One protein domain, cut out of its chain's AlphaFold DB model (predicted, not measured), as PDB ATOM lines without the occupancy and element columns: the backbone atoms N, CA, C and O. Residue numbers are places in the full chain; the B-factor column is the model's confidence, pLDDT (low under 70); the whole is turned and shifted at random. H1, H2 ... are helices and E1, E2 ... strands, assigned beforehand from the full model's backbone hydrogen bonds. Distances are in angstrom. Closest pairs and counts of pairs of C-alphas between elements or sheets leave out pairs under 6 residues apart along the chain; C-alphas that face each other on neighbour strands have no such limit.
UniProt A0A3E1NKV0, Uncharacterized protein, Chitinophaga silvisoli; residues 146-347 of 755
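AT A GLANCE: This is residues 146 to 347 of the 755 residues of an uncharacterized protein of Chitinophaga silvisoli (UniProt A0A3E1NKV0). Look first for a strongly twisted sheet of five strands whose two long strands, E3 and E6, run side by side and fold back sharply together, with H1 packed on it over E4. Toward the other end of the long axis two small hairpins, E1 with E2 and E7 with E8, meet through E2 and E8, while H4 packs on E2 with its first residues and touches H3 at a steep tilt. The printed part has 202 residues, with four named helices and nine named strands in the order E1 E2 H1 H2 E3 H3 E4 E5 E6 E7 E8 H4 E9, a mixed class. The large sheet runs E5 E4 E6 E3 E9, antiparallel throughout; the whole is compact, with a radius of gyration of the C-alphas of 16.5 A and spans of 52 by 36 by 29 A.

IN THESE COORDINATES: Find C-alpha 213 at (-22.349, 13.450, -27.587); there E3 begins and runs to residue 234, 23.5 A from first to last C-alpha, bending by 132 degrees at residue 221. E6, residues 281 to 302, spans 21.7 A and bends by 137 degrees at residue 295. E4 is residues 254 to 259, E5 266 to 271, and E9 343 to 346, ending at C-alpha 346 (-33.098, -8.807, -13.412). H1 is residues 182 to 187, H2 192 to 195, H3 239 to 247 and H4 331 to 339. E1, residues 155 to 161, begins at (-9.564, 4.419, -28.498); E2 is 166 to 170, E7 313 to 317 and E8 325 to 329.

HOW THE PARTS SIT: Between E6 and E3, look at N 218 and O 297, 2.7 A apart; between E4 and E6, at N 257 and O 298, 2.9 A. In the hairpin E4 and E5, N 258 and O 268 are 2.8 A apart; E9 and E3 have N 230 and O 345 at 2.8 A. H1 is on this sheet at a height of 7.3 A, only just over E4, on which 3 of its 6 C-alphas fall; its closest C-alphas to E4 are Leu 186 and Ala 257, 6.7 A. H2 only grazes the sheet with residues 192 to 195. E3, H3, E4 form a split strand-helix-strand unit, two strands running the same way with E6 between them, and its crossover is right-handed. H3 and H4 touch at Leu 240 and Phe 333, C-alphas 6.2 A apart, at a steep tilt of 66 degrees, opposite ways. In the hairpin E1 and E2, N 157 and O 168 are 3.0 A apart; in the hairpin E7 and E8, N 316 and O 326 are 2.9 A. The closest C-alphas of E2 and E8 are Leu 169 and Leu 329, 5.2 A. In H1, H3 and H4 every O i to N i+4 pair is within hydrogen-bond range; H2 is too short for one.

THE WHOLE: The two farthest C-alphas, Thr 224 and Gly 320, are 54.9 A apart. The printed part has no cut; the links E2 to H1 and H2 to E3 are long. Mean pLDDT of the printed part is 78.3, and residues 198 to 212 and 316 to 327 are among those under 70.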
ATOM      1  N   VAL A 146     -25.984  -9.604 -13.525       85.25
ATOM      2  CA  VAL A 146     -24.975  -9.695 -14.580       85.25
ATOM      3  C   VAL A 146     -24.247  -8.366 -14.675       85.25
ATOM      4  O   VAL A 146     -24.849  -7.295 -14.611       85.25
ATOM      5  N   ILE A 147     -22.927  -8.435 -14.821       87.56
ATOM      6  CA  ILE A 147     -22.116  -7.260 -15.126       87.56
ATOM      7  C   ILE A 147     -22.292  -6.946 -16.609       87.56
ATOM      8  O   ILE A 147     -22.069  -7.806 -17.463       87.56
ATOM      9  N   ALA A 148     -22.683  -5.713 -16.921       88.00
ATOM     10  CA  ALA A 148     -22.788  -5.251 -18.292       88.00
ATOM     11  C   ALA A 148     -21.397  -5.299 -18.949       88.00
ATOM     12  O   ALA A 148     -20.467  -4.605 -18.533       88.00
ATOM     13  N   SER A 149     -21.244  -6.146 -19.965       88.31
ATOM     14  CA  SER A 149     -19.986  -6.285 -20.701       88.31
ATOM     15  C   SER A 149     -19.848  -5.130 -21.681       88.31
ATOM     16  O   SER A 149     -20.818  -4.752 -22.325       88.31
ATOM     17  N   ARG A 150     -18.672  -4.524 -21.819       85.62
ATOM     18  CA  ARG A 150     -18.511  -3.442 -22.795       85.62
ATOM     19  C   ARG A 150     -18.551  -4.001 -24.220       85.62
ATOM     20  O   ARG A 150     -17.871  -4.976 -24.513       85.62
ATOM     21  N   ALA A 151     -19.318  -3.358 -25.098       81.06
ATOM     22  CA  ALA A 151     -19.485  -3.797 -26.482       81.06
ATOM     23  C   ALA A 151     -18.385  -3.276 -27.430       81.06
ATOM     24  O   ALA A 151     -18.121  -3.905 -28.449       81.06
ATOM     25  N   VAL A 152     -17.771  -2.125 -27.121       80.81
ATOM     26  CA  VAL A 152     -16.734  -1.473 -27.945       80.81
ATOM     27  C   VAL A 152     -15.629  -0.915 -27.050       80.81
ATOM     28  O   VAL A 152     -15.928  -0.232 -26.074       80.81
ATOM     29  N   ASP A 153     -14.363  -1.178 -27.371       80.06
ATOM     30  CA  ASP A 153     -13.222  -0.644 -26.621       80.06
ATOM     31  C   ASP A 153     -13.015   0.863 -26.830       80.06
ATOM     32  O   ASP A 153     -13.379   1.431 -27.859       80.06
ATOM     33  N   PHE A 154     -12.424   1.524 -25.830       80.19
ATOM     34  CA  PHE A 154     -12.005   2.920 -25.963       80.19
ATOM     35  C   PHE A 154     -10.786   3.023 -26.881       80.19
ATOM     36  O   PHE A 154      -9.878   2.194 -26.805       80.19
ATOM     37  N   PHE A 155     -10.729   4.082 -27.683       76.12
ATOM     38  CA  PHE A 155      -9.564   4.419 -28.498       76.12
ATOM     39  C   PHE A 155      -8.909   5.710 -27.995       76.12
ATOM     40  O   PHE A 155      -9.580   6.591 -27.455       76.12
ATOM     41  N   ASN A 156      -7.590   5.818 -28.159       74.19
ATOM     42  CA  ASN A 156      -6.856   7.049 -27.873       74.19
ATOM     43  C   ASN A 156      -6.988   8.013 -29.051       74.19
ATOM     44  O   ASN A 156      -6.857   7.594 -30.199       74.19
ATOM     45  N   PHE A 157      -7.187   9.298 -28.769       71.25
ATOM     46  CA  PHE A 157      -6.963  10.336 -29.773       71.25
ATOM     47  C   PHE A 157      -5.456  10.581 -29.956       71.25
ATOM     48  O   PHE A 157      -4.711  10.572 -28.974       71.25
ATOM     49  N   ASP A 158      -5.024  10.820 -31.199       63.91
ATOM     50  CA  ASP A 158      -3.598  10.928 -31.554       63.91
ATOM     51  C   ASP A 158      -2.871  12.110 -30.877       63.91
ATOM     52  O   ASP A 158      -1.694  11.998 -30.523       63.91
ATOM     53  N   ASP A 159      -3.560  13.227 -30.618       63.22
ATOM     54  CA  ASP A 159      -2.937  14.408 -30.012       63.22
ATOM     55  C   ASP A 159      -3.127  14.480 -28.486       63.22
ATOM     56  O   ASP A 159      -4.165  14.122 -27.919       63.22
ATOM     57  N   LYS A 160      -2.151  15.078 -27.792       65.75
ATOM     58  CA  LYS A 160      -2.204  15.349 -26.344       65.75
ATOM     59  C   LYS A 160      -2.795  16.716 -26.027       65.75
ATOM     60  O   LYS A 160      -2.498  17.699 -26.703       65.75
ATOM     61  N   VAL A 161      -3.566  16.805 -24.942       65.44
ATOM     62  CA  VAL A 161      -4.121  18.082 -24.482       65.44
ATOM     63  C   VAL A 161      -2.981  18.887 -23.853       65.44
ATOM     64  O   VAL A 161      -2.433  18.435 -22.842       65.44
ATOM     65  N   PRO A 162      -2.648  20.098 -24.344       63.56
ATOM     66  CA  PRO A 162      -1.528  20.881 -23.808       63.56
ATOM     67  C   PRO A 162      -1.644  21.177 -22.306       63.56
ATOM     68  O   PRO A 162      -0.641  21.259 -21.606       63.56
ATOM     69  N   ALA A 163      -2.874  21.300 -21.797       64.06
ATOM     70  CA  ALA A 163      -3.153  21.570 -20.387       64.06
ATOM     71  C   ALA A 163      -3.065  20.335 -19.466       64.06
ATOM     72  O   ALA A 163      -2.879  20.508 -18.267       64.06
ATOM     73  N   LEU A 164      -3.227  19.114 -19.994       66.12
ATOM     74  CA  LEU A 164      -3.283  17.872 -19.200       66.12
ATOM     75  C   LEU A 164      -2.104  16.925 -19.476       66.12
ATOM     76  O   LEU A 164      -1.987  15.898 -18.810       66.12
ATOM     77  N   ASN A 165      -1.272  17.225 -20.481       69.75
ATOM     78  CA  ASN A 165      -0.154  16.400 -20.960       69.75
ATOM     79  C   ASN A 165      -0.510  14.909 -21.189       69.75
ATOM     80  O   ASN A 165       0.340  14.024 -21.097       69.75
ATOM     81  N   SER A 166      -1.779  14.622 -21.487       71.44
ATOM     82  CA  SER A 166      -2.331  13.280 -21.688       71.44
ATOM     83  C   SER A 166      -3.251  13.252 -22.911       71.44
ATOM     84  O   SER A 166      -3.756  14.293 -23.344       71.44
ATOM     85  N   THR A 167      -3.408  12.067 -23.505       74.06
ATOM     86  CA  THR A 167      -4.363  11.810 -24.590       74.06
ATOM     87  C   THR A 167      -5.765  11.662 -24.008       74.06
ATOM     88  O   THR A 167      -5.938  11.123 -22.913       74.06
ATOM     89  N   LEU A 168      -6.774  12.149 -24.729       74.69
ATOM     90  CA  LEU A 168      -8.170  11.873 -24.390       74.69
ATOM     91  C   LEU A 168      -8.588  10.520 -24.971       74.69
ATOM     92  O   LEU A 168      -8.003  10.043 -25.948       74.69
ATOM     93  N   LEU A 169      -9.623   9.932 -24.378       74.94
ATOM     94  CA  LEU A 169     -10.226   8.691 -24.844       74.94
ATOM     95  C   LEU A 169     -11.567   8.954 -25.529       74.94
ATOM     96  O   LEU A 169     -12.389   9.734 -25.036       74.94
ATOM     97  N   GLY A 170     -11.770   8.273 -26.657       70.81
ATOM     98  CA  GLY A 170     -12.996   8.266 -27.444       70.81
ATOM     99  C   GLY A 170     -13.695   6.904 -27.428       70.81
ATOM    100  O   GLY A 170     -13.106   5.867 -27.125       70.81
ATOM    101  N   THR A 171     -14.984   6.923 -27.744       75.12
ATOM    102  CA  THR A 171     -15.905   5.775 -27.854       75.12
ATOM    103  C   THR A 171     -16.938   6.122 -28.951       75.12
ATOM    104  O   THR A 171     -16.886   7.263 -29.417       75.12
ATOM    105  N   PRO A 172     -17.830   5.227 -29.432       73.94
ATOM    106  CA  PRO A 172     -18.753   5.530 -30.529       73.94
ATOM    107  C   PRO A 172     -19.435   6.895 -30.421       73.94
ATOM    108  O   PRO A 172     -19.912   7.304 -29.359       73.94
ATOM    109  N   ILE A 173     -19.474   7.597 -31.550       71.56
ATOM    110  CA  ILE A 173     -19.853   9.006 -31.607       71.56
ATOM    111  C   ILE A 173     -21.100   9.241 -32.456       71.56
ATOM    112  O   ILE A 173     -21.427   8.430 -33.323       71.56
ATOM    113  N   VAL A 174     -21.789  10.357 -32.209       70.06
ATOM    114  CA  VAL A 174     -22.991  10.728 -32.965       70.06
ATOM    115  C   VAL A 174     -22.669  10.977 -34.445       70.06
ATOM    116  O   VAL A 174     -21.737  11.704 -34.778       70.06
ATOM    117  N   SER A 175     -23.477  10.390 -35.326       63.69
ATOM    118  CA  SER A 175     -23.347  10.427 -36.787       63.69
ATOM    119  C   SER A 175     -24.006  11.647 -37.443       63.69
ATOM    120  O   SER A 175     -23.607  12.063 -38.531       63.69
ATOM    121  N   ASN A 176     -25.040  12.201 -36.801       67.69
ATOM    122  CA  ASN A 176     -25.951  13.180 -37.381       67.69
ATOM    123  C   ASN A 176     -26.128  14.385 -36.445       67.69
ATOM    124  O   ASN A 176     -26.477  14.240 -35.275       67.69
ATOM    125  N   LEU A 177     -25.943  15.583 -37.004       65.69
ATOM    126  CA  LEU A 177     -26.085  16.878 -36.333       65.69
ATOM    127  C   LEU A 177     -27.486  17.147 -35.766       65.69
ATOM    128  O   LEU A 177     -27.634  18.071 -34.978       65.69
ATOM    129  N   SER A 178     -28.506  16.374 -36.144       69.25
ATOM    130  CA  SER A 178     -29.843  16.461 -35.542       69.25
ATOM    131  C   SER A 178     -29.918  15.919 -34.105       69.25
ATOM    132  O   SER A 178     -30.901  16.194 -33.422       69.25
ATOM    133  N   PHE A 179     -28.911  15.169 -33.637       73.56
ATOM    134  CA  PHE A 179     -28.835  14.608 -32.279       73.56
ATOM    135  C   PHE A 179     -27.721  15.288 -31.479       73.56
ATOM    136  O   PHE A 179     -26.685  14.708 -31.159       73.56
ATOM    137  N   ASP A 180     -27.908  16.576 -31.234       71.31
ATOM    138  CA  ASP A 180     -26.864  17.505 -30.813       71.31
ATOM    139  C   ASP A 180     -26.791  17.720 -29.288       71.31
ATOM    140  O   ASP A 180     -26.003  18.535 -28.810       71.31
ATOM    141  N   SER A 181     -27.623  17.014 -28.529       79.50
ATOM    142  CA  SER A 181     -27.726  17.131 -27.073       79.50
ATOM    143  C   SER A 181     -28.286  15.852 -26.455       79.50
ATOM    144  O   SER A 181     -29.012  15.100 -27.116       79.50
ATOM    145  N   LEU A 182     -28.027  15.628 -25.161       83.94
ATOM    146  CA  LEU A 182     -28.552  14.453 -24.450       83.94
ATOM    147  C   LEU A 182     -30.078  14.336 -24.585       83.94
ATOM    148  O   LEU A 182     -30.596  13.253 -24.843       83.94
ATOM    149  N   SER A 183     -30.810  15.446 -24.451       82.69
ATOM    150  CA  SER A 183     -32.274  15.450 -24.539       82.69
ATOM    151  C   SER A 183     -32.784  14.998 -25.907       82.69
ATOM    152  O   SER A 183     -33.730  14.219 -25.946       82.69
ATOM    153  N   THR A 184     -32.151  15.422 -27.008       83.88
ATOM    154  CA  THR A 184     -32.541  15.008 -28.372       83.88
ATOM    155  C   THR A 184     -32.298  13.524 -28.637       83.88
ATOM    156  O   THR A 184     -33.093  12.883 -29.317       83.88
ATOM    157  N   ILE A 185     -31.238  12.948 -28.063       83.31
ATOM    158  CA  ILE A 185     -30.956  11.512 -28.173       83.31
ATOM    159  C   ILE A 185     -31.980  10.719 -27.361       83.31
ATOM    160  O   ILE A 185     -32.611   9.799 -27.885       83.31
ATOM    161  N   LEU A 186     -32.182  11.096 -26.094       85.12
ATOM    162  CA  LEU A 186     -33.092  10.383 -25.199       85.12
ATOM    163  C   LEU A 186     -34.565  10.537 -25.602       85.12
ATOM    164  O   LEU A 186     -35.353   9.660 -25.272       85.12
ATOM    165  N   SER A 187     -34.960  11.575 -26.348       84.56
ATOM    166  CA  SER A 187     -36.330  11.722 -26.869       84.56
ATOM    167  C   SER A 187     -36.561  11.082 -28.243       84.56
ATOM    168  O   SER A 187     -37.706  10.987 -28.670       84.56
ATOM    169  N   SER A 188     -35.515  10.612 -28.932       85.31
ATOM    170  CA  SER A 188     -35.633  10.051 -30.287       85.31
ATOM    171  C   SER A 188     -36.009   8.563 -30.317       85.31
ATOM    172  O   SER A 188     -35.524   7.783 -29.497       85.31
ATOM    173  N   ASP A 189     -36.798   8.148 -31.309       83.00
ATOM    174  CA  ASP A 189     -37.176   6.736 -31.540       83.00
ATOM    175  C   ASP A 189     -36.328   6.063 -32.633       83.00
ATOM    176  O   ASP A 189     -36.687   5.037 -33.211       83.00
ATOM    177  N   VAL A 190     -35.186   6.667 -32.954       86.69
ATOM    178  CA  VAL A 190     -34.321   6.248 -34.057       86.69
ATOM    179  C   VAL A 190     -33.387   5.117 -33.590       86.69
ATOM    180  O   VAL A 190     -32.916   5.151 -32.452       86.69
ATOM    181  N   PRO A 191     -33.093   4.108 -34.436       86.25
ATOM    182  CA  PRO A 191     -32.201   3.013 -34.060       86.25
ATOM    183  C   PRO A 191     -30.776   3.446 -33.710       86.25
ATOM    184  O   PRO A 191     -30.244   4.397 -34.291       86.25
ATOM    185  N   PHE A 192     -30.116   2.674 -32.838       84.81
ATOM    186  CA  PHE A 192     -28.741   2.932 -32.391       84.81
ATOM    187  C   PHE A 192     -27.765   3.146 -33.560       84.81
ATOM    188  O   PHE A 192     -27.032   4.130 -33.565       84.81
ATOM    189  N   SER A 193     -27.802   2.286 -34.584       82.12
ATOM    190  CA  SER A 193     -26.910   2.352 -35.758       82.12
ATOM    191  C   SER A 193     -27.068   3.614 -36.613       82.12
ATOM    192  O   SER A 193     -26.173   3.967 -37.383       82.12
ATOM    193  N   LYS A 194     -28.208   4.305 -36.507       81.19
ATOM    194  CA  LYS A 194     -28.461   5.573 -37.202       81.19
ATOM    195  C   LYS A 194     -27.994   6.773 -36.389       81.19
ATOM    196  O   LYS A 194     -27.666   7.789 -36.994       81.19
ATOM    197  N   ILE A 195     -27.933   6.656 -35.062       76.94
ATOM    198  CA  ILE A 195     -27.474   7.722 -34.162       76.94
ATOM    199  C   ILE A 195     -25.959   7.644 -33.957       76.94
ATOM    200  O   ILE A 195     -25.297   8.671 -34.048       76.94
ATOM    201  N   PHE A 196     -25.399   6.454 -33.719       79.25
ATOM    202  CA  PHE A 196     -23.996   6.262 -33.343       79.25
ATOM    203  C   PHE A 196     -23.206   5.485 -34.404       79.25
ATOM    204  O   PHE A 196     -23.656   4.453 -34.899       79.25
ATOM    205  N   ILE A 197     -21.992   5.949 -34.718       74.88
ATOM    206  CA  ILE A 197     -21.036   5.242 -35.585       74.88
ATOM    207  C   ILE A 197     -20.005   4.524 -34.715       74.88
ATOM    208  O   ILE A 197     -19.355   5.139 -33.870       74.88
ATOM    209  N   THR A 198     -19.833   3.223 -34.948       66.88
ATOM    210  CA  THR A 198     -18.880   2.363 -34.224       66.88
ATOM    211  C   THR A 198     -17.544   2.184 -34.948       66.88
ATOM    212  O   THR A 198     -16.527   1.993 -34.289       66.88
ATOM    213  N   ASN A 199     -17.524   2.263 -36.282       59.72
ATOM    214  CA  ASN A 199     -16.307   2.161 -37.090       59.72
ATOM    215  C   ASN A 199     -15.824   3.559 -37.477       59.72
ATOM    216  O   ASN A 199     -16.299   4.144 -38.452       59.72
ATOM    217  N   PHE A 200     -14.919   4.113 -36.676       59.50
ATOM    218  CA  PHE A 200     -14.372   5.438 -36.911       59.50
ATOM    219  C   PHE A 200     -12.946   5.329 -37.462       59.50
ATOM    220  O   PHE A 200     -12.021   4.964 -36.747       59.50
ATOM    221  N   ALA A 201     -12.775   5.621 -38.755       46.22
ATOM    222  CA  ALA A 201     -11.499   5.492 -39.470       46.22
ATOM    223  C   ALA A 201     -10.584   6.733 -39.371       46.22
ATOM    224  O   ALA A 201      -9.515   6.749 -39.974       46.22
ATOM    225  N   ASN A 202     -10.977   7.775 -38.634       49.94
ATOM    226  CA  ASN A 202     -10.164   8.977 -38.441       49.94
ATOM    227  C   ASN A 202      -9.454   8.905 -37.082       49.94
ATOM    228  O   ASN A 202     -10.008   9.268 -36.048       49.94
ATOM    229  N   THR A 203      -8.215   8.419 -37.096       50.19
ATOM    230  CA  THR A 203      -7.284   8.477 -35.959       50.19
ATOM    231  C   THR A 203      -6.757   9.904 -35.720       50.19
ATOM    232  O   THR A 203      -6.413  10.253 -34.595       50.19
ATOM    233  N   GLY A 204      -6.806  10.788 -36.727       45.91
ATOM    234  CA  GLY A 204      -6.243  12.142 -36.666       45.91
ATOM    235  C   GLY A 204      -7.021  13.158 -35.814       45.91
ATOM    236  O   GLY A 204      -7.911  13.822 -36.320       45.91
ATOM    237  N   SER A 205      -6.603  13.300 -34.557       45.19
ATOM    238  CA  SER A 205      -6.691  14.449 -33.632       45.19
ATOM    239  C   SER A 205      -7.931  15.375 -33.481       45.19
ATOM    240  O   SER A 205      -8.976  15.246 -34.102       45.19
ATOM    241  N   TYR A 206      -7.795  16.294 -32.514       48.03
ATOM    242  CA  TYR A 206      -8.731  17.281 -31.973       48.03
ATOM    243  C   TYR A 206      -9.686  17.971 -32.966       48.03
ATOM    244  O   TYR A 206      -9.300  18.884 -33.689       48.03
ATOM    245  N   GLY A 207     -10.984  17.699 -32.808       49.38
ATOM    246  CA  GLY A 207     -12.058  18.538 -33.340       49.38
ATOM    247  C   GLY A 207     -12.684  17.982 -34.612       49.38
ATOM    248  O   GLY A 207     -12.151  18.117 -35.706       49.38
ATOM    249  N   TYR A 208     -13.879  17.421 -34.460       48.28
ATOM    250  CA  TYR A 208     -14.765  17.131 -35.582       48.28
ATOM    251  C   TYR A 208     -15.769  18.273 -35.753       48.28
ATOM    252  O   TYR A 208     -16.119  18.953 -34.787       48.28
ATOM    253  N   ALA A 209     -16.317  18.423 -36.962       49.38
ATOM    254  CA  ALA A 209     -17.506  19.252 -37.192       49.38
ATOM    255  C   ALA A 209     -18.728  18.781 -36.359       49.38
ATOM    256  O   ALA A 209     -19.679  19.535 -36.173       49.38
ATOM    257  N   ALA A 210     -18.682  17.552 -35.833       50.06
ATOM    258  CA  ALA A 210     -19.524  16.994 -34.776       50.06
ATOM    259  C   ALA A 210     -18.854  15.713 -34.261       50.06
ATOM    260  O   ALA A 210     -18.342  14.948 -35.079       50.06
ATOM    261  N   PRO A 211     -18.836  15.472 -32.939       55.19
ATOM    262  CA  PRO A 211     -20.098  15.263 -32.228       55.19
ATOM    263  C   PRO A 211     -20.172  15.895 -30.837       55.19
ATOM    264  O   PRO A 211     -19.211  15.928 -30.074       55.19
ATOM    265  N   ARG A 212     -21.380  16.340 -30.491       66.69
ATOM    266  CA  ARG A 212     -21.701  16.889 -29.170       66.69
ATOM    267  C   ARG A 212     -21.967  15.808 -28.128       66.69
ATOM    268  O   ARG A 212     -21.930  16.102 -26.945       66.69
ATOM    269  N   CYS A 213     -22.177  14.554 -28.527       74.31
ATOM    270  CA  CYS A 213     -22.349  13.450 -27.587       74.31
ATOM    271  C   CYS A 213     -21.515  12.220 -27.975       74.31
ATOM    272  O   CYS A 213     -21.300  11.939 -29.157       74.31
ATOM    273  N   MET A 214     -21.082  11.462 -26.968       79.06
ATOM    274  CA  MET A 214     -20.458  10.144 -27.115       79.06
ATOM    275  C   MET A 214     -21.290   9.092 -26.389       79.06
ATOM    276  O   MET A 214     -21.982   9.404 -25.422       79.06
ATOM    277  N   CYS A 215     -21.199   7.842 -26.830       84.56
ATOM    278  CA  CYS A 215     -21.875   6.717 -26.199       84.56
ATOM    279  C   CYS A 215     -20.880   5.616 -25.848       84.56
ATOM    280  O   CYS A 215     -20.171   5.134 -26.723       84.56
ATOM    281  N   ILE A 216     -20.908   5.153 -24.599       88.25
ATOM    282  CA  ILE A 216     -20.224   3.940 -24.151       88.25
ATOM    283  C   ILE A 216     -21.246   2.790 -24.205       88.25
ATOM    284  O   ILE A 216     -22.126   2.721 -23.337       88.25
ATOM    285  N   PRO A 217     -21.197   1.907 -25.223       88.25
ATOM    286  CA  PRO A 217     -22.141   0.806 -25.346       88.25
ATOM    287  C   PRO A 217     -21.712  -0.398 -24.497       88.25
ATOM    288  O   PRO A 217     -20.561  -0.842 -24.533       88.25
ATOM    289  N   PHE A 218     -22.675  -0.981 -23.799       89.81
ATOM    290  CA  PHE A 218     -22.559  -2.216 -23.041       89.81
ATOM    291  C   PHE A 218     -23.567  -3.248 -23.561       89.81
ATOM    292  O   PHE A 218     -24.710  -2.919 -23.863       89.81
ATOM    293  N   THR A 219     -23.157  -4.507 -23.640       91.00
ATOM    294  CA  THR A 219     -24.006  -5.662 -23.927       91.00
ATOM    295  C   THR A 219     -24.337  -6.374 -22.619       91.00
ATOM    296  O   THR A 219     -23.442  -6.759 -21.857       91.00
ATOM    297  N   VAL A 220     -25.629  -6.573 -22.371       89.88
ATOM    298  CA  VAL A 220     -26.159  -7.285 -21.205       89.88
ATOM    299  C   VAL A 220     -26.817  -8.568 -21.697       89.88
ATOM    300  O   VAL A 220     -27.659  -8.516 -22.591       89.88
ATOM    301  N   LYS A 221     -26.433  -9.714 -21.127       88.81
ATOM    302  CA  LYS A 221     -26.969 -11.038 -21.471       88.81
ATOM    303  C   LYS A 221     -27.194 -11.859 -20.203       88.81
ATOM    304  O   LYS A 221     -26.285 -11.949 -19.386       88.81
ATOM    305  N   TYR A 222     -28.368 -12.461 -20.060       83.94
ATOM    306  CA  TYR A 222     -28.736 -13.319 -18.931       83.94
ATOM    307  C   TYR A 222     -29.675 -14.445 -19.387       83.94
ATOM    308  O   TYR A 222     -30.238 -14.381 -20.478       83.94
ATOM    309  N   ASP A 223     -29.807 -15.497 -18.575       72.88
ATOM    310  CA  ASP A 223     -30.429 -16.758 -19.006       72.88
ATOM    311  C   ASP A 223     -31.964 -16.717 -19.037       72.88
ATOM    312  O   ASP A 223     -32.586 -17.367 -19.877       72.88
ATOM    313  N   THR A 224     -32.594 -15.938 -18.155       72.19
ATOM    314  CA  THR A 224     -34.055 -15.876 -18.025       72.19
ATOM    315  C   THR A 224     -34.617 -14.594 -18.641       72.19
ATOM    316  O   THR A 224     -34.276 -13.516 -18.174       72.19
ATOM    317  N   PRO A 225     -35.490 -14.646 -19.663       78.38
ATOM    318  CA  PRO A 225     -36.095 -13.439 -20.226       78.38
ATOM    319  C   PRO A 225     -36.846 -12.629 -19.160       78.38
ATOM    320  O   PRO A 225     -37.680 -13.175 -18.443       78.38
ATOM    321  N   THR A 226     -36.574 -11.325 -19.059       77.06
ATOM    322  CA  THR A 226     -37.262 -10.437 -18.106       77.06
ATOM    323  C   THR A 226     -37.693  -9.143 -18.772       77.06
ATOM    324  O   THR A 226     -37.041  -8.666 -19.700       77.06
ATOM    325  N   GLN A 227     -38.814  -8.587 -18.313       84.44
ATOM    326  CA  GLN A 227     -39.301  -7.288 -18.774       84.44
ATOM    327  C   GLN A 227     -38.723  -6.141 -17.936       84.44
ATOM    328  O   GLN A 227     -38.324  -5.126 -18.488       84.44
ATOM    329  N   ASN A 228     -38.642  -6.303 -16.613       84.50
ATOM    330  CA  ASN A 228     -38.175  -5.253 -15.707       84.50
ATOM    331  C   ASN A 228     -36.768  -5.561 -15.189       84.50
ATOM    332  O   ASN A 228     -36.523  -6.628 -14.620       84.50
ATOM    333  N   VAL A 229     -35.859  -4.596 -15.329       86.69
ATOM    334  CA  VAL A 229     -34.470  -4.698 -14.868       86.69
ATOM    335  C   VAL A 229     -34.067  -3.470 -14.061       86.69
ATOM    336  O   VAL A 229     -34.454  -2.347 -14.369       86.69
ATOM    337  N   ASN A 230     -33.250  -3.671 -13.030       88.19
ATOM    338  CA  ASN A 230     -32.658  -2.591 -12.253       88.19
ATOM    339  C   ASN A 230     -31.175  -2.459 -12.598       88.19
ATOM    340  O   ASN A 230     -30.402  -3.400 -12.429       88.19
ATOM    341  N   ILE A 231     -30.770  -1.282 -13.055       89.50
ATOM    342  CA  ILE A 231     -29.378  -0.963 -13.371       89.50
ATOM    343  C   ILE A 231     -28.765  -0.284 -12.151       89.50
ATOM    344  O   ILE A 231     -29.362   0.635 -11.597       89.50
ATOM    345  N   SER A 232     -27.585  -0.729 -11.730       89.25
ATOM    346  CA  SER A 232     -26.902  -0.241 -10.533       89.25
ATOM    347  C   SER A 232     -25.413  -0.009 -10.793       89.25
ATOM    348  O   SER A 232     -24.716  -0.896 -11.301       89.25
ATOM    349  N   ILE A 233     -24.926   1.181 -10.428       89.31
ATOM    350  CA  ILE A 233     -23.516   1.584 -10.532       89.31
ATOM    351  C   ILE A 233     -22.972   1.918  -9.134       89.31
ATOM    352  O   ILE A 233     -23.468   2.854  -8.497       89.31
ATOM    353  N   PRO A 234     -21.928   1.219  -8.651       89.69
ATOM    354  CA  PRO A 234     -21.304   1.537  -7.373       89.69
ATOM    355  C   PRO A 234     -20.423   2.793  -7.484       89.69
ATOM    356  O   PRO A 234     -19.342   2.782  -8.075       89.69
ATOM    357  N   LEU A 235     -20.842   3.891  -6.863       87.69
ATOM    358  CA  LEU A 235     -20.122   5.167  -6.891       87.69
ATOM    359  C   LEU A 235     -18.938   5.228  -5.918       87.69
ATOM    360  O   LEU A 235     -18.073   6.079  -6.097       87.69
ATOM    361  N   GLY A 236     -18.830   4.310  -4.949       84.31
ATOM    362  CA  GLY A 236     -17.723   4.296  -3.976       84.31
ATOM    363  C   GLY A 236     -16.319   4.171  -4.594       84.31
ATOM    364  O   GLY A 236     -15.334   4.583  -3.986       84.31
ATOM    365  N   ARG A 237     -16.216   3.636  -5.820       80.88
ATOM    366  CA  ARG A 237     -14.973   3.595  -6.620       80.88
ATOM    367  C   ARG A 237     -15.014   4.502  -7.857       80.88
ATOM    368  O   ARG A 237     -14.024   4.578  -8.580       80.88
ATOM    369  N   PHE A 238     -16.121   5.222  -8.062       88.25
ATOM    370  CA  PHE A 238     -16.374   6.088  -9.215       88.25
ATOM    371  C   PHE A 238     -16.750   7.518  -8.794       88.25
ATOM    372  O   PHE A 238     -17.781   8.075  -9.177       88.25
ATOM    373  N   ASN A 239     -15.877   8.132  -7.994       85.81
ATOM    374  CA  ASN A 239     -16.069   9.480  -7.456       85.81
ATOM    375  C   ASN A 239     -16.202  10.550  -8.551       85.81
ATOM    376  O   ASN A 239     -16.943  11.514  -8.374       85.81
ATOM    377  N   LEU A 240     -15.535  10.370  -9.696       89.44
ATOM    378  CA  LEU A 240     -15.620  11.298 -10.825       89.44
ATOM    379  C   LEU A 240     -17.016  11.321 -11.466       89.44
ATOM    380  O   LEU A 240     -17.486  12.392 -11.843       89.44
ATOM    381  N   LEU A 241     -17.713  10.179 -11.528       87.56
ATOM    382  CA  LEU A 241     -19.105  10.131 -11.987       87.56
ATOM    383  C   LEU A 241     -20.031  10.850 -10.999       87.56
ATOM    384  O   LEU A 241     -20.880  11.637 -11.408       87.56
ATOM    385  N   ARG A 242     -19.821  10.650  -9.692       88.19
ATOM    386  CA  ARG A 242     -20.561  11.376  -8.646       88.19
ATOM    387  C   ARG A 242     -20.366  12.888  -8.765       88.19
ATOM    388  O   ARG A 242     -21.324  13.646  -8.635       88.19
ATOM    389  N   GLN A 243     -19.135  13.331  -9.015       87.38
ATOM    390  CA  GLN A 243     -18.823  14.742  -9.224       87.38
ATOM    391  C   GLN A 243     -19.498  15.291 -10.488       87.38
ATOM    392  O   GLN A 243     -20.074  16.371 -10.435       87.38
ATOM    393  N   MET A 244     -19.492  14.534 -11.588       86.94
ATOM    394  CA  MET A 244     -20.153  14.919 -12.837       86.94
ATOM    395  C   MET A 244     -21.670  15.093 -12.665       86.94
ATOM    396  O   MET A 244     -22.225  16.066 -13.163       86.94
ATOM    397  N   ILE A 245     -22.339  14.202 -11.924       87.88
ATOM    398  CA  ILE A 245     -23.781  14.325 -11.641       87.88
ATOM    399  C   ILE A 245     -24.060  15.576 -10.791       87.88
ATOM    400  O   ILE A 245     -24.966  16.342 -11.099       87.88
ATOM    401  N   ASN A 246     -23.248  15.826  -9.758       86.44
ATOM    402  CA  ASN A 246     -23.413  16.996  -8.889       86.44
ATOM    403  C   ASN A 246     -23.150  18.329  -9.606       86.44
ATOM    404  O   ASN A 246     -23.860  19.300  -9.352       86.44
ATOM    405  N   ASP A 247     -22.146  18.385 -10.486       86.00
ATOM    406  CA  ASP A 247     -21.798  19.589 -11.251       86.00
ATOM    407  C   ASP A 247     -22.933  20.000 -12.220       86.00
ATOM    408  O   ASP A 247     -23.072  21.185 -12.528       86.00
ATOM    409  N   TYR A 248     -23.758  19.048 -12.681       83.44
ATOM    410  CA  TYR A 248     -24.759  19.248 -13.740       83.44
ATOM    411  C   TYR A 248     -26.196  18.839 -13.363       83.44
ATOM    412  O   TYR A 248     -26.989  18.511 -14.242       83.44
ATOM    413  N   ASP A 249     -26.574  18.918 -12.087       81.06
ATOM    414  CA  ASP A 249     -27.892  18.465 -11.596       81.06
ATOM    415  C   ASP A 249     -29.090  19.195 -12.245       81.06
ATOM    416  O   ASP A 249     -30.108  18.594 -12.568       81.06
ATOM    417  N   THR A 250     -28.971  20.501 -12.518       80.44
ATOM    418  CA  THR A 250     -30.064  21.297 -13.126       80.44
ATOM    419  C   THR A 250     -30.231  21.078 -14.629       80.44
ATOM    420  O   THR A 250     -31.284  21.367 -15.194       80.44
ATOM    421  N   LYS A 251     -29.174  20.611 -15.296       82.44
ATOM    422  CA  LYS A 251     -29.161  20.294 -16.722       82.44
ATOM    423  C   LYS A 251     -28.243  19.084 -16.907       82.44
ATOM    424  O   LYS A 251     -27.057  19.306 -17.187       82.44
ATOM    425  N   PRO A 252     -28.756  17.848 -16.804       84.81
ATOM    426  CA  PRO A 252     -27.947  16.637 -16.893       84.81
ATOM    427  C   PRO A 252     -27.166  16.540 -18.206       84.81
ATOM    428  O   PRO A 252     -27.663  16.902 -19.274       84.81
ATOM    429  N   VAL A 253     -25.925  16.066 -18.115       85.19
ATOM    430  CA  VAL A 253     -25.019  15.834 -19.260       85.19
ATOM    431  C   VAL A 253     -24.731  14.350 -19.483       85.19
ATOM    432  O   VAL A 253     -24.008  13.995 -20.405       85.19
ATOM    433  N   ILE A 254     -25.279  13.471 -18.644       89.25
ATOM    434  CA  ILE A 254     -25.104  12.026 -18.748       89.25
ATOM    435  C   ILE A 254     -26.433  11.304 -18.523       89.25
ATOM    436  O   ILE A 254     -27.269  11.740 -17.726       89.25
ATOM    437  N   GLY A 255     -26.636  10.213 -19.253       90.19
ATOM    438  CA  GLY A 255     -27.832   9.389 -19.150       90.19
ATOM    439  C   GLY A 255     -27.634   7.984 -19.705       90.19
ATOM    440  O   GLY A 255     -26.617   7.671 -20.328       90.19
ATOM    441  N   PHE A 256     -28.640   7.145 -19.494       92.94
ATOM    442  CA  PHE A 256     -28.748   5.826 -20.098       92.94
ATOM    443  C   PHE A 256     -29.816   5.797 -21.188       92.94
ATOM    444  O   PHE A 256     -30.867   6.424 -21.065       92.94
ATOM    445  N   ALA A 257     -29.561   4.998 -22.220       90.62
ATOM    446  CA  ALA A 257     -30.540   4.559 -23.204       90.62
ATOM    447  C   ALA A 257     -30.401   3.046 -23.423       90.62
ATOM    448  O   ALA A 257     -29.288   2.527 -23.487       90.62
ATOM    449  N   ILE A 258     -31.515   2.330 -23.539       91.88
ATOM    450  CA  ILE A 258     -31.550   0.888 -23.794       91.88
ATOM    451  C   ILE A 258     -32.132   0.636 -25.180       91.88
ATOM    452  O   ILE A 258     -33.176   1.182 -25.532       91.88
ATOM    453  N   TYR A 259     -31.472  -0.238 -25.932       90.19
ATOM    454  CA  TYR A 259     -31.908  -0.727 -27.235       90.19
ATOM    455  C   TYR A 259     -31.941  -2.255 -27.207       90.19
ATOM    456  O   TYR A 259     -31.079  -2.884 -26.590       90.19
ATOM    457  N   LYS A 260     -32.908  -2.874 -27.891       88.25
ATOM    458  CA  LYS A 260     -32.960  -4.340 -28.025       88.25
ATOM    459  C   LYS A 260     -31.772  -4.869 -28.841       88.25
ATOM    460  O   LYS A 260     -31.107  -5.812 -28.424       88.25
ATOM    461  N   ASP A 261     -31.478  -4.214 -29.960       85.12
ATOM    462  CA  ASP A 261     -30.323  -4.444 -30.833       85.12
ATOM    463  C   ASP A 261     -29.970  -3.149 -31.602       85.12
ATOM    464  O   ASP A 261     -30.570  -2.100 -31.365       85.12
ATOM    465  N   ASP A 262     -28.998  -3.201 -32.521       84.12
ATOM    466  CA  ASP A 262     -28.517  -2.027 -33.273       84.12
ATOM    467  C   ASP A 262     -29.532  -1.416 -34.251       84.12
ATOM    468  O   ASP A 262     -29.364  -0.270 -34.685       84.12
ATOM    469  N   ASN A 263     -30.571  -2.170 -34.608       86.50
ATOM    470  CA  ASN A 263     -31.574  -1.788 -35.601       86.50
ATOM    471  C   ASN A 263     -32.945  -1.503 -34.976       86.50
ATOM    472  O   ASN A 263     -33.829  -0.977 -35.651       86.50
ATOM    473  N   SER A 264     -33.116  -1.820 -33.697       86.12
ATOM    474  CA  SER A 264     -34.329  -1.572 -32.936       86.12
ATOM    475  C   SER A 264     -34.391  -0.134 -32.436       86.12
ATOM    476  O   SER A 264     -33.370   0.484 -32.126       86.12
ATOM    477  N   ALA A 265     -35.614   0.383 -32.313       87.25
ATOM    478  CA  ALA A 265     -35.870   1.648 -31.641       87.25
ATOM    479  C   ALA A 265     -35.462   1.579 -30.158       87.25
ATOM    480  O   ALA A 265     -35.353   0.501 -29.558       87.25
ATOM    481  N   LYS A 266     -35.232   2.754 -29.573       90.62
ATOM    482  CA  LYS A 266     -34.958   2.914 -28.146       90.62
ATOM    483  C   LYS A 266     -36.145   2.396 -27.330       90.62
ATOM    484  O   LYS A 266     -37.285   2.752 -27.595       90.62
ATOM    485  N   VAL A 267     -35.855   1.583 -26.322       90.19
ATOM    486  CA  VAL A 267     -36.857   0.957 -25.452       90.19
ATOM    487  C   VAL A 267     -37.059   1.771 -24.178       90.19
ATOM    488  O   VAL A 267     -38.184   2.023 -23.762       90.19
ATOM    489  N   TRP A 268     -35.961   2.215 -23.569       92.12
ATOM    490  CA  TRP A 268     -35.986   2.947 -22.306       92.12
ATOM    491  C   TRP A 268     -34.846   3.962 -22.246       92.12
ATOM    492  O   TRP A 268     -33.799   3.770 -22.868       92.12
ATOM    493  N   SER A 269     -35.026   5.036 -21.484       91.12
ATOM    494  CA  SER A 269     -33.976   6.017 -21.216       91.12
ATOM    495  C   SER A 269     -34.172   6.731 -19.890       91.12
ATOM    496  O   SER A 269     -35.307   6.990 -19.497       91.12
ATOM    497  N   ALA A 270     -33.071   7.145 -19.267       90.44
ATOM    498  CA  ALA A 270     -33.076   8.019 -18.099       90.44
ATOM    499  C   ALA A 270     -31.884   8.979 -18.116       90.44
ATOM    500  O   ALA A 270     -30.815   8.657 -18.634       90.44
ATOM    501  N   GLN A 271     -32.062  10.155 -17.524       91.00
ATOM    502  CA  GLN A 271     -30.976  11.093 -17.225       91.00
ATOM    503  C   GLN A 271     -30.471  10.849 -15.805       91.00
ATOM    504  O   GLN A 271     -31.234  10.373 -14.971       91.00
ATOM    505  N   PHE A 272     -29.202  11.154 -15.527       89.31
ATOM    506  CA  PHE A 272     -28.664  10.991 -14.176       89.31
ATOM    507  C   PHE A 272     -28.851  12.287 -13.400       89.31
ATOM    508  O   PHE A 272     -28.261  13.309 -13.757       89.31
ATOM    509  N   ASN A 273     -29.621  12.224 -12.320       87.25
ATOM    510  CA  ASN A 273     -29.842  13.345 -11.416       87.25
ATOM    511  C   ASN A 273     -29.305  13.010 -10.024       87.25
ATOM    512  O   ASN A 273     -29.107  11.847  -9.663       87.25
ATOM    513  N   LYS A 274     -29.108  14.032  -9.192       85.38
ATOM    514  CA  LYS A 274     -28.683  13.843  -7.800       85.38
ATOM    515  C   LYS A 274     -29.700  13.045  -6.978       85.38
ATOM    516  O   LYS A 274     -29.297  12.348  -6.049       85.38
ATOM    517  N   SER A 275     -30.988  13.122  -7.322       83.62
ATOM    518  CA  SER A 275     -32.064  12.340  -6.690       83.62
ATOM    519  C   SER A 275     -31.897  10.831  -6.848       83.62
ATOM    520  O   SER A 275     -32.406  10.080  -6.022       83.62
ATOM    521  N   ASP A 276     -31.177  10.394  -7.879       82.75
ATOM    522  CA  ASP A 276     -31.056   8.980  -8.242       82.75
ATOM    523  C   ASP A 276     -29.907   8.291  -7.472       82.75
ATOM    524  O   ASP A 276     -29.716   7.075  -7.549       82.75
ATOM    525  N   ILE A 277     -29.129   9.068  -6.705       85.75
ATOM    526  CA  ILE A 277     -28.036   8.580  -5.860       85.75
ATOM    527  C   ILE A 277     -28.589   8.197  -4.484       85.75
ATOM    528  O   ILE A 277     -28.918   9.057  -3.664       85.75
ATOM    529  N   VAL A 278     -28.604   6.898  -4.191       82.25
ATOM    530  CA  VAL A 278     -28.994   6.355  -2.885       82.25
ATOM    531  C   VAL A 278     -27.744   5.826  -2.179       82.25
ATOM    532  O   VAL A 278     -27.199   4.777  -2.525       82.25
ATOM    533  N   GLY A 279     -27.253   6.574  -1.187       84.88
ATOM    534  CA  GLY A 279     -25.994   6.261  -0.501       84.88
ATOM    535  C   GLY A 279     -24.781   6.406  -1.430       84.88
ATOM    536  O   GLY A 279     -24.500   7.505  -1.911       84.88
ATOM    537  N   ASP A 280     -24.077   5.298  -1.682       87.50
ATOM    538  CA  ASP A 280     -22.927   5.214  -2.602       87.50
ATOM    539  C   ASP A 280     -23.248   4.434  -3.889       87.50
ATOM    540  O   ASP A 280     -22.349   3.919  -4.553       87.50
ATOM    541  N   THR A 281     -24.527   4.315  -4.255       87.56
ATOM    542  CA  THR A 281     -24.962   3.618  -5.474       87.56
ATOM    543  C   THR A 281     -25.912   4.495  -6.284       87.56
ATOM    544  O   THR A 281     -26.782   5.157  -5.724       87.56
ATOM    545  N   LEU A 282     -25.738   4.495  -7.604       88.69
ATOM    546  CA  LEU A 282     -26.681   5.079  -8.555       88.69
ATOM    547  C   LEU A 282     -27.567   3.959  -9.101       88.69
ATOM    548  O   LEU A 282     -27.026   2.996  -9.651       88.69
ATOM    549  N   SER A 283     -28.890   4.062  -8.951       87.56
ATOM    550  CA  SER A 283     -29.818   3.002  -9.361       87.56
ATOM    551  C   SER A 283     -30.964   3.509 -10.236       87.56
ATOM    552  O   SER A 283     -31.553   4.553  -9.981       87.56
ATOM    553  N   PHE A 284     -31.305   2.730 -11.265       88.50
ATOM    554  CA  PHE A 284     -32.424   3.002 -12.169       88.50
ATOM    555  C   PHE A 284     -33.284   1.758 -12.353       88.50
ATOM    556  O   PHE A 284     -32.750   0.659 -12.486       88.50
ATOM    557  N   SER A 285     -34.603   1.939 -12.417       87.25
ATOM    558  CA  SER A 285     -35.540   0.881 -12.795       87.25
ATOM    559  C   SER A 285     -35.973   1.077 -14.247       87.25
ATOM    560  O   SER A 285     -36.457   2.152 -14.604       87.25
ATOM    561  N   ALA A 286     -35.747   0.064 -15.081       87.00
ATOM    562  CA  ALA A 286     -36.023   0.089 -16.509       87.00
ATOM    563  C   ALA A 286     -37.043  -0.990 -16.892       87.00
ATOM    564  O   ALA A 286     -36.846  -2.170 -16.595       87.00
ATOM    565  N   ASP A 287     -38.100  -0.569 -17.585       87.81
ATOM    566  CA  ASP A 287     -39.084  -1.443 -18.230       87.81
ATOM    567  C   ASP A 287     -38.694  -1.614 -19.704       87.81
ATOM    568  O   ASP A 287     -38.588  -0.639 -20.452       87.81
ATOM    569  N   LEU A 288     -38.428  -2.856 -20.108       85.75
ATOM    570  CA  LEU A 288     -38.026  -3.229 -21.462       85.75
ATOM    571  C   LEU A 288     -39.225  -3.418 -22.411       85.75
ATOM    572  O   LEU A 288     -39.036  -3.738 -23.588       85.75
ATOM    573  N   GLY A 289     -40.460  -3.285 -21.917       82.88
ATOM    574  CA  GLY A 289     -41.719  -3.436 -22.657       82.88
ATOM    575  C   GLY A 289     -42.055  -4.869 -23.093       82.88
ATOM    576  O   GLY A 289     -43.226  -5.223 -23.190       82.88
ATOM    577  N   THR A 290     -41.051  -5.716 -23.339       83.19
ATOM    578  CA  THR A 290     -41.193  -7.146 -23.656       83.19
ATOM    579  C   THR A 290     -40.135  -7.966 -22.909       83.19
ATOM    580  O   THR A 290     -39.061  -7.430 -22.626       83.19
ATOM    581  N   PRO A 291     -40.382  -9.255 -22.600       82.75
ATOM    582  CA  PRO A 291     -39.373 -10.112 -21.985       82.75
ATOM    583  C   PRO A 291     -38.168 -10.311 -22.916       82.75
ATOM    584  O   PRO A 291     -38.280 -10.930 -23.976       82.75
ATOM    585  N   LEU A 292     -37.003  -9.793 -22.523       84.25
ATOM    586  CA  LEU A 292     -35.745  -9.931 -23.263       84.25
ATOM    587  C   LEU A 292     -34.712 -10.659 -22.398       84.25
ATOM    588  O   LEU A 292     -34.694 -10.495 -21.187       84.25
ATOM    589  N   SER A 293     -33.843 -11.458 -23.016       85.19
ATOM    590  CA  SER A 293     -32.681 -12.098 -22.367       85.19
ATOM    591  C   SER A 293     -31.352 -11.435 -22.755       85.19
ATOM    592  O   SER A 293     -30.289 -11.741 -22.215       85.19
ATOM    593  N   THR A 294     -31.376 -10.535 -23.739       90.31
ATOM    594  CA  THR A 294     -30.213  -9.781 -24.212       90.31
ATOM    595  C   THR A 294     -30.657  -8.400 -24.679       90.31
ATOM    596  O   THR A 294     -31.657  -8.284 -25.386       90.31
ATOM    597  N   PHE A 295     -29.921  -7.361 -24.288       91.62
ATOM    598  CA  PHE A 295     -30.131  -5.990 -24.757       91.62
ATOM    599  C   PHE A 295     -28.832  -5.174 -24.693       91.62
ATOM    600  O   PHE A 295     -27.856  -5.560 -24.040       91.62
ATOM    601  N   LYS A 296     -28.818  -4.022 -25.370       90.38
ATOM    602  CA  LYS A 296     -27.704  -3.072 -25.384       90.38
ATOM    603  C   LYS A 296     -28.010  -1.875 -24.482       90.38
ATOM    604  O   LYS A 296     -28.983  -1.157 -24.700       90.38
ATOM    605  N   LEU A 297     -27.161  -1.649 -23.484       91.69
ATOM    606  CA  LEU A 297     -27.202  -0.508 -22.573       91.69
ATOM    607  C   LEU A 297     -26.185   0.544 -23.023       91.69
ATOM    608  O   LEU A 297     -24.995   0.273 -23.091       91.69
ATOM    609  N   CYS A 298     -26.637   1.753 -23.313       89.44
ATOM    610  CA  CYS A 298     -25.820   2.841 -23.834       89.44
ATOM    611  C   CYS A 298     -25.700   3.949 -22.788       89.44
ATOM    612  O   CYS A 298     -26.702   4.578 -22.452       89.44
ATOM    613  N   MET A 299     -24.490   4.202 -22.282       90.12
ATOM    614  CA  MET A 299     -24.206   5.373 -21.444       90.12
ATOM    615  C   MET A 299     -23.830   6.547 -22.346       90.12
ATOM    616  O   MET A 299     -22.769   6.529 -22.968       90.12
ATOM    617  N   VAL A 300     -24.699   7.550 -22.435       88.50
ATOM    618  CA  VAL A 300     -24.537   8.705 -23.324       88.50
ATOM    619  C   VAL A 300     -24.032   9.899 -22.524       88.50
ATOM    620  O   VAL A 300     -24.593  10.219 -21.479       88.50
ATOM    621  N   ILE A 301     -22.986  10.554 -23.024       86.50
ATOM    622  CA  ILE A 301     -22.346  11.724 -22.414       86.50
ATOM    623  C   ILE A 301     -22.381  12.886 -23.405       86.50
ATOM    624  O   ILE A 301     -21.974  12.724 -24.554       86.50
ATOM    625  N   ASP A 302     -22.851  14.044 -22.949       83.88
ATOM    626  CA  ASP A 302     -23.010  15.288 -23.704       83.88
ATOM    627  C   ASP A 302     -21.914  16.306 -23.347       83.88
ATOM    628  O   ASP A 302     -21.671  16.624 -22.180       83.88
ATOM    629  N   PHE A 303     -21.253  16.828 -24.374       77.25
ATOM    630  CA  PHE A 303     -20.148  17.772 -24.317       77.25
ATOM    631  C   PHE A 303     -20.656  19.140 -24.788       77.25
ATOM    632  O   PHE A 303     -20.703  19.430 -25.985       77.25
ATOM    633  N   ARG A 304     -21.045  20.002 -23.841       70.56
ATOM    634  CA  ARG A 304     -21.614  21.328 -24.155       70.56
ATOM    635  C   ARG A 304     -20.576  22.326 -24.679       70.56
ATOM    636  O   ARG A 304     -19.373  22.177 -24.464       70.56
ATOM    637  N   ASN A 305     -21.087  23.387 -25.311       60.22
ATOM    638  CA  ASN A 305     -20.339  24.505 -25.904       60.22
ATOM    639  C   ASN A 305     -19.763  25.477 -24.856       60.22
ATOM    640  O   ASN A 305     -20.009  26.681 -24.906       60.22
ATOM    641  N   GLU A 306     -19.000  24.968 -23.896       61.47
ATOM    642  CA  GLU A 306     -18.287  25.770 -22.902       61.47
ATOM    643  C   GLU A 306     -16.873  25.203 -22.709       61.47
ATOM    644  O   GLU A 306     -16.601  24.038 -23.011       61.47
ATOM    645  N   VAL A 307     -15.940  26.030 -22.228       58.62
ATOM    646  CA  VAL A 307     -14.578  25.570 -21.924       58.62
ATOM    647  C   VAL A 307     -14.600  24.803 -20.602       58.62
ATOM    648  O   VAL A 307     -14.559  25.401 -19.527       58.62
ATOM    649  N   TYR A 308     -14.624  23.473 -20.676       65.44
ATOM    650  CA  TYR A 308     -14.529  22.594 -19.516       65.44
ATOM    651  C   TYR A 308     -13.115  22.040 -19.367       65.44
ATOM    652  O   TYR A 308     -12.620  21.286 -20.203       65.44
ATOM    653  N   LYS A 309     -12.480  22.387 -18.248       68.31
ATOM    654  CA  LYS A 309     -11.248  21.757 -17.762       68.31
ATOM    655  C   LYS A 309     -11.567  21.058 -16.444       68.31
ATOM    656  O   LYS A 309     -11.358  21.631 -15.379       68.31
ATOM    657  N   LYS A 310     -12.168  19.872 -16.524       75.19
ATOM    658  CA  LYS A 310     -12.582  19.080 -15.360       75.19
ATOM    659  C   LYS A 310     -11.865  17.733 -15.371       75.19
ATOM    660  O   LYS A 310     -11.494  17.233 -16.430       75.19
ATOM    661  N   ASP A 311     -11.716  17.122 -14.203       76.50
ATOM    662  CA  ASP A 311     -10.970  15.865 -14.058       76.50
ATOM    663  C   ASP A 311     -11.640  14.671 -14.758       76.50
ATOM    664  O   ASP A 311     -10.978  13.670 -15.026       76.50
ATOM    665  N   TYR A 312     -12.933  14.771 -15.090       76.62
ATOM    666  CA  TYR A 312     -13.710  13.736 -15.780       76.62
ATOM    667  C   TYR A 312     -13.858  13.952 -17.297       76.62
ATOM    668  O   TYR A 312     -14.064  12.992 -18.038       76.62
ATOM    669  N   MET A 313     -13.750  15.195 -17.773       77.62
ATOM    670  CA  MET A 313     -14.041  15.570 -19.159       77.62
ATOM    671  C   MET A 313     -13.305  16.851 -19.550       77.62
ATOM    672  O   MET A 313     -13.258  17.815 -18.782       77.62
ATOM    673  N   TYR A 314     -12.793  16.881 -20.778       75.00
ATOM    674  CA  TYR A 314     -12.199  18.070 -21.376       75.00
ATOM    675  C   TYR A 314     -13.023  18.502 -22.588       75.00
ATOM    676  O   TYR A 314     -13.283  17.676 -23.460       75.00
ATOM    677  N   SER A 315     -13.420  19.776 -22.637       71.81
ATOM    678  CA  SER A 315     -14.041  20.415 -23.804       71.81
ATOM    679  C   SER A 315     -13.432  21.804 -24.005       71.81
ATOM    680  O   SER A 315     -13.378  22.591 -23.058       71.81
ATOM    681  N   LEU A 316     -12.952  22.130 -25.206       64.50
ATOM    682  CA  LEU A 316     -12.451  23.468 -25.538       64.50
ATOM    683  C   LEU A 316     -13.135  24.002 -26.797       64.50
ATOM    684  O   LEU A 316     -13.068  23.375 -27.855       64.50
ATOM    685  N   TYR A 317     -13.739  25.185 -26.659       61.16
ATOM    686  CA  TYR A 317     -14.280  25.985 -27.754       61.16
ATOM    687  C   TYR A 317     -13.271  27.065 -28.170       61.16
ATOM    688  O   TYR A 317     -12.790  27.827 -27.327       61.16
ATOM    689  N   GLU A 318     -12.940  27.136 -29.457       58.50
ATOM    690  CA  GLU A 318     -11.984  28.108 -30.004       58.50
ATOM    691  C   GLU A 318     -12.726  29.386 -30.450       58.50
ATOM    692  O   GLU A 318     -13.618  29.333 -31.299       58.50
ATOM    693  N   LEU A 319     -12.406  30.545 -29.850       53.22
ATOM    694  CA  LEU A 319     -13.085  31.819 -30.142       53.22
ATOM    695  C   LEU A 319     -12.902  32.214 -31.621       53.22
ATOM    696  O   LEU A 319     -11.788  32.501 -32.051       53.22
ATOM    697  N   GLY A 320     -14.005  32.278 -32.376       53.72
ATOM    698  CA  GLY A 320     -14.037  32.722 -33.779       53.72
ATOM    699  C   GLY A 320     -14.169  31.614 -34.833       53.72
ATOM    700  O   GLY A 320     -14.307  31.931 -36.011       53.72
ATOM    701  N   SER A 321     -14.176  30.335 -34.440       52.16
ATOM    702  CA  SER A 321     -14.412  29.198 -35.344       52.16
ATOM    703  C   SER A 321     -15.878  28.749 -35.314       52.16
ATOM    704  O   SER A 321     -16.476  28.654 -34.243       52.16
ATOM    705  N   THR A 322     -16.464  28.435 -36.474       48.12
ATOM    706  CA  THR A 322     -17.816  27.851 -36.582       48.12
ATOM    707  C   THR A 322     -17.837  26.324 -36.424       48.12
ATOM    708  O   THR A 322     -18.920  25.744 -36.415       48.12
ATOM    709  N   THR A 323     -16.680  25.653 -36.323       52.38
ATOM    710  CA  THR A 323     -16.592  24.177 -36.408       52.38
ATOM    711  C   THR A 323     -15.471  23.531 -35.579       52.38
ATOM    712  O   THR A 323     -14.841  22.592 -36.054       52.38
ATOM    713  N   THR A 324     -15.197  23.958 -34.341       51.44
ATOM    714  CA  THR A 324     -14.216  23.233 -33.498       51.44
ATOM    715  C   THR A 324     -14.605  23.170 -32.020       51.44
ATOM    716  O   THR A 324     -14.359  24.097 -31.250       51.44
ATOM    717  N   ILE A 325     -15.158  22.021 -31.611       55.50
ATOM    718  CA  ILE A 325     -15.230  21.586 -30.209       55.50
ATOM    719  C   ILE A 325     -14.179  20.488 -30.029       55.50
ATOM    720  O   ILE A 325     -14.242  19.448 -30.686       55.50
ATOM    721  N   ARG A 326     -13.192  20.702 -29.157       66.69
ATOM    722  CA  ARG A 326     -12.216  19.666 -28.779       66.69
ATOM    723  C   ARG A 326     -12.727  18.951 -27.535       66.69
ATOM    724  O   ARG A 326     -12.558  19.503 -26.455       66.69
ATOM    725  N   ALA A 327     -13.342  17.778 -27.675       69.12
ATOM    726  CA  ALA A 327     -14.033  17.091 -26.580       69.12
ATOM    727  C   ALA A 327     -13.605  15.623 -26.411       69.12
ATOM    728  O   ALA A 327     -13.430  14.911 -27.396       69.12
ATOM    729  N   GLY A 328     -13.453  15.163 -25.165       73.81
ATOM    730  CA  GLY A 328     -13.066  13.784 -24.845       73.81
ATOM    731  C   GLY A 328     -13.087  13.474 -23.348       73.81
ATOM    732  O   GLY A 328     -13.102  14.384 -22.510       73.81
ATOM    733  N   LEU A 329     -13.085  12.183 -23.007       80.25
ATOM    734  CA  LEU A 329     -12.988  11.714 -21.621       80.25
ATOM    735  C   LEU A 329     -11.525  11.633 -21.179       80.25
ATOM    736  O   LEU A 329     -10.633  11.339 -21.977       80.25
ATOM    737  N   THR A 330     -11.273  11.876 -19.895       83.38
ATOM    738  CA  THR A 330      -9.930  11.742 -19.318       83.38
ATOM    739  C   THR A 330      -9.602  10.277 -19.016       83.38
ATOM    740  O   THR A 330     -10.482   9.461 -18.725       83.38
ATOM    741  N   GLN A 331      -8.310   9.937 -18.994       82.06
ATOM    742  CA  GLN A 331      -7.845   8.601 -18.594       82.06
ATOM    743  C   GLN A 331      -8.302   8.222 -17.172       82.06
ATOM    744  O   GLN A 331      -8.591   7.057 -16.894       82.06
ATOM    745  N   ALA A 332      -8.387   9.204 -16.268       84.12
ATOM    746  CA  ALA A 332      -8.812   9.002 -14.884       84.12
ATOM    747  C   ALA A 332     -10.290   8.589 -14.782       84.12
ATOM    748  O   ALA A 332     -10.612   7.681 -14.015       84.12
ATOM    749  N   PHE A 333     -11.171   9.197 -15.585       86.44
ATOM    750  CA  PHE A 333     -12.586   8.826 -15.643       86.44
ATOM    751  C   PHE A 333     -12.764   7.384 -16.114       86.44
ATOM    752  O   PHE A 333     -13.459   6.599 -15.474       86.44
ATOM    753  N   VAL A 334     -12.076   7.012 -17.195       84.44
ATOM    754  CA  VAL A 334     -12.162   5.658 -17.754       84.44
ATOM    755  C   VAL A 334     -11.562   4.616 -16.802       84.44
ATOM    756  O   VAL A 334     -12.123   3.537 -16.646       84.44
ATOM    757  N   SER A 335     -10.480   4.947 -16.090       86.12
ATOM    758  CA  SER A 335      -9.913   4.087 -15.040       86.12
ATOM    759  C   SER A 335     -10.901   3.821 -13.893       86.12
ATOM    760  O   SER A 335     -11.023   2.689 -13.426       86.12
ATOM    761  N   GLN A 336     -11.666   4.834 -13.472       88.56
ATOM    762  CA  GLN A 336     -12.708   4.659 -12.452       88.56
ATOM    763  C   GLN A 336     -13.948   3.921 -12.974       88.56
ATOM    764  O   GLN A 336     -14.543   3.136 -12.240       88.56
ATOM    765  N   LEU A 337     -14.305   4.100 -14.248       86.62
ATOM    766  CA  LEU A 337     -15.335   3.287 -14.897       86.62
ATOM    767  C   LEU A 337     -14.943   1.800 -14.900       86.62
ATOM    768  O   LEU A 337     -15.778   0.943 -14.634       86.62
ATOM    769  N   TYR A 338     -13.665   1.478 -15.137       84.69
ATOM    770  CA  TYR A 338     -13.169   0.099 -15.057       84.69
ATOM    771  C   TYR A 338     -13.210  -0.490 -13.644       84.69
ATOM    772  O   TYR A 338     -13.388  -1.697 -13.491       84.69
ATOM    773  N   SER A 339     -13.032   0.334 -12.611       86.62
ATOM    774  CA  SER A 339     -13.052  -0.119 -11.216       86.62
ATOM    775  C   SER A 339     -14.464  -0.200 -10.614       86.62
ATOM    776  O   SER A 339     -14.617  -0.718  -9.501       86.62
ATOM    777  N   SER A 340     -15.482   0.268 -11.348       87.69
ATOM    778  CA  SER A 340     -16.898   0.294 -10.971       87.69
ATOM    779  C   SER A 340     -17.770  -0.393 -12.040       87.69
ATOM    780  O   SER A 340     -18.271   0.257 -12.961       87.69
ATOM    781  N   PRO A 341     -17.950  -1.727 -11.962       87.06
ATOM    782  CA  PRO A 341     -18.756  -2.457 -12.935       87.06
ATOM    783  C   PRO A 341     -20.238  -2.079 -12.826       87.06
ATOM    784  O   PRO A 341     -20.812  -2.062 -11.738       87.06
ATOM    785  N   ILE A 342     -20.871  -1.837 -13.975       89.62
ATOM    786  CA  ILE A 342     -22.318  -1.624 -14.061       89.62
ATOM    787  C   ILE A 342     -23.001  -2.982 -13.906       89.62
ATOM    788  O   ILE A 342     -22.793  -3.885 -14.716       89.62
ATOM    789  N   SER A 343     -23.812  -3.120 -12.866       88.31
ATOM    790  CA  SER A 343     -24.587  -4.330 -12.585       88.31
ATOM    791  C   SER A 343     -26.023  -4.169 -13.073       88.31
ATOM    792  O   SER A 343     -26.647  -3.131 -12.856       88.31
ATOM    793  N   VAL A 344     -26.549  -5.193 -13.739       86.44
ATOM    794  CA  VAL A 344     -27.960  -5.288 -14.113       86.44
ATOM    795  C   VAL A 344     -28.581  -6.418 -13.316       86.44
ATOM    796  O   VAL A 344     -28.209  -7.580 -13.469       86.44
ATOM    797  N   ILE A 345     -29.520  -6.047 -12.456       83.44
ATOM    798  CA  ILE A 345     -30.288  -6.947 -11.608       83.44
ATOM    799  C   ILE A 345     -31.616  -7.195 -12.315       83.44
ATOM    800  O   ILE A 345     -32.438  -6.285 -12.429       83.44
ATOM    801  N   TYR A 346     -31.837  -8.416 -12.784       77.00
ATOM    802  CA  TYR A 346     -33.098  -8.807 -13.412       77.00
ATOM    803  C   TYR A 346     -33.988  -9.557 -12.420       77.00
ATOM    804  O   TYR A 346     -33.502 -10.242 -11.517       77.00
ATOM    805  N   ARG A 347     -35.309  -9.397 -12.555       67.19
ATOM    806  CA  ARG A 347     -36.310 -10.065 -11.711       67.19
ATOM    807  C   ARG A 347     -37.341 -10.742 -12.607       67.19
ATOM    808  O   ARG A 347     -37.939 -10.076 -13.447       67.19
TER     809      ARG A 347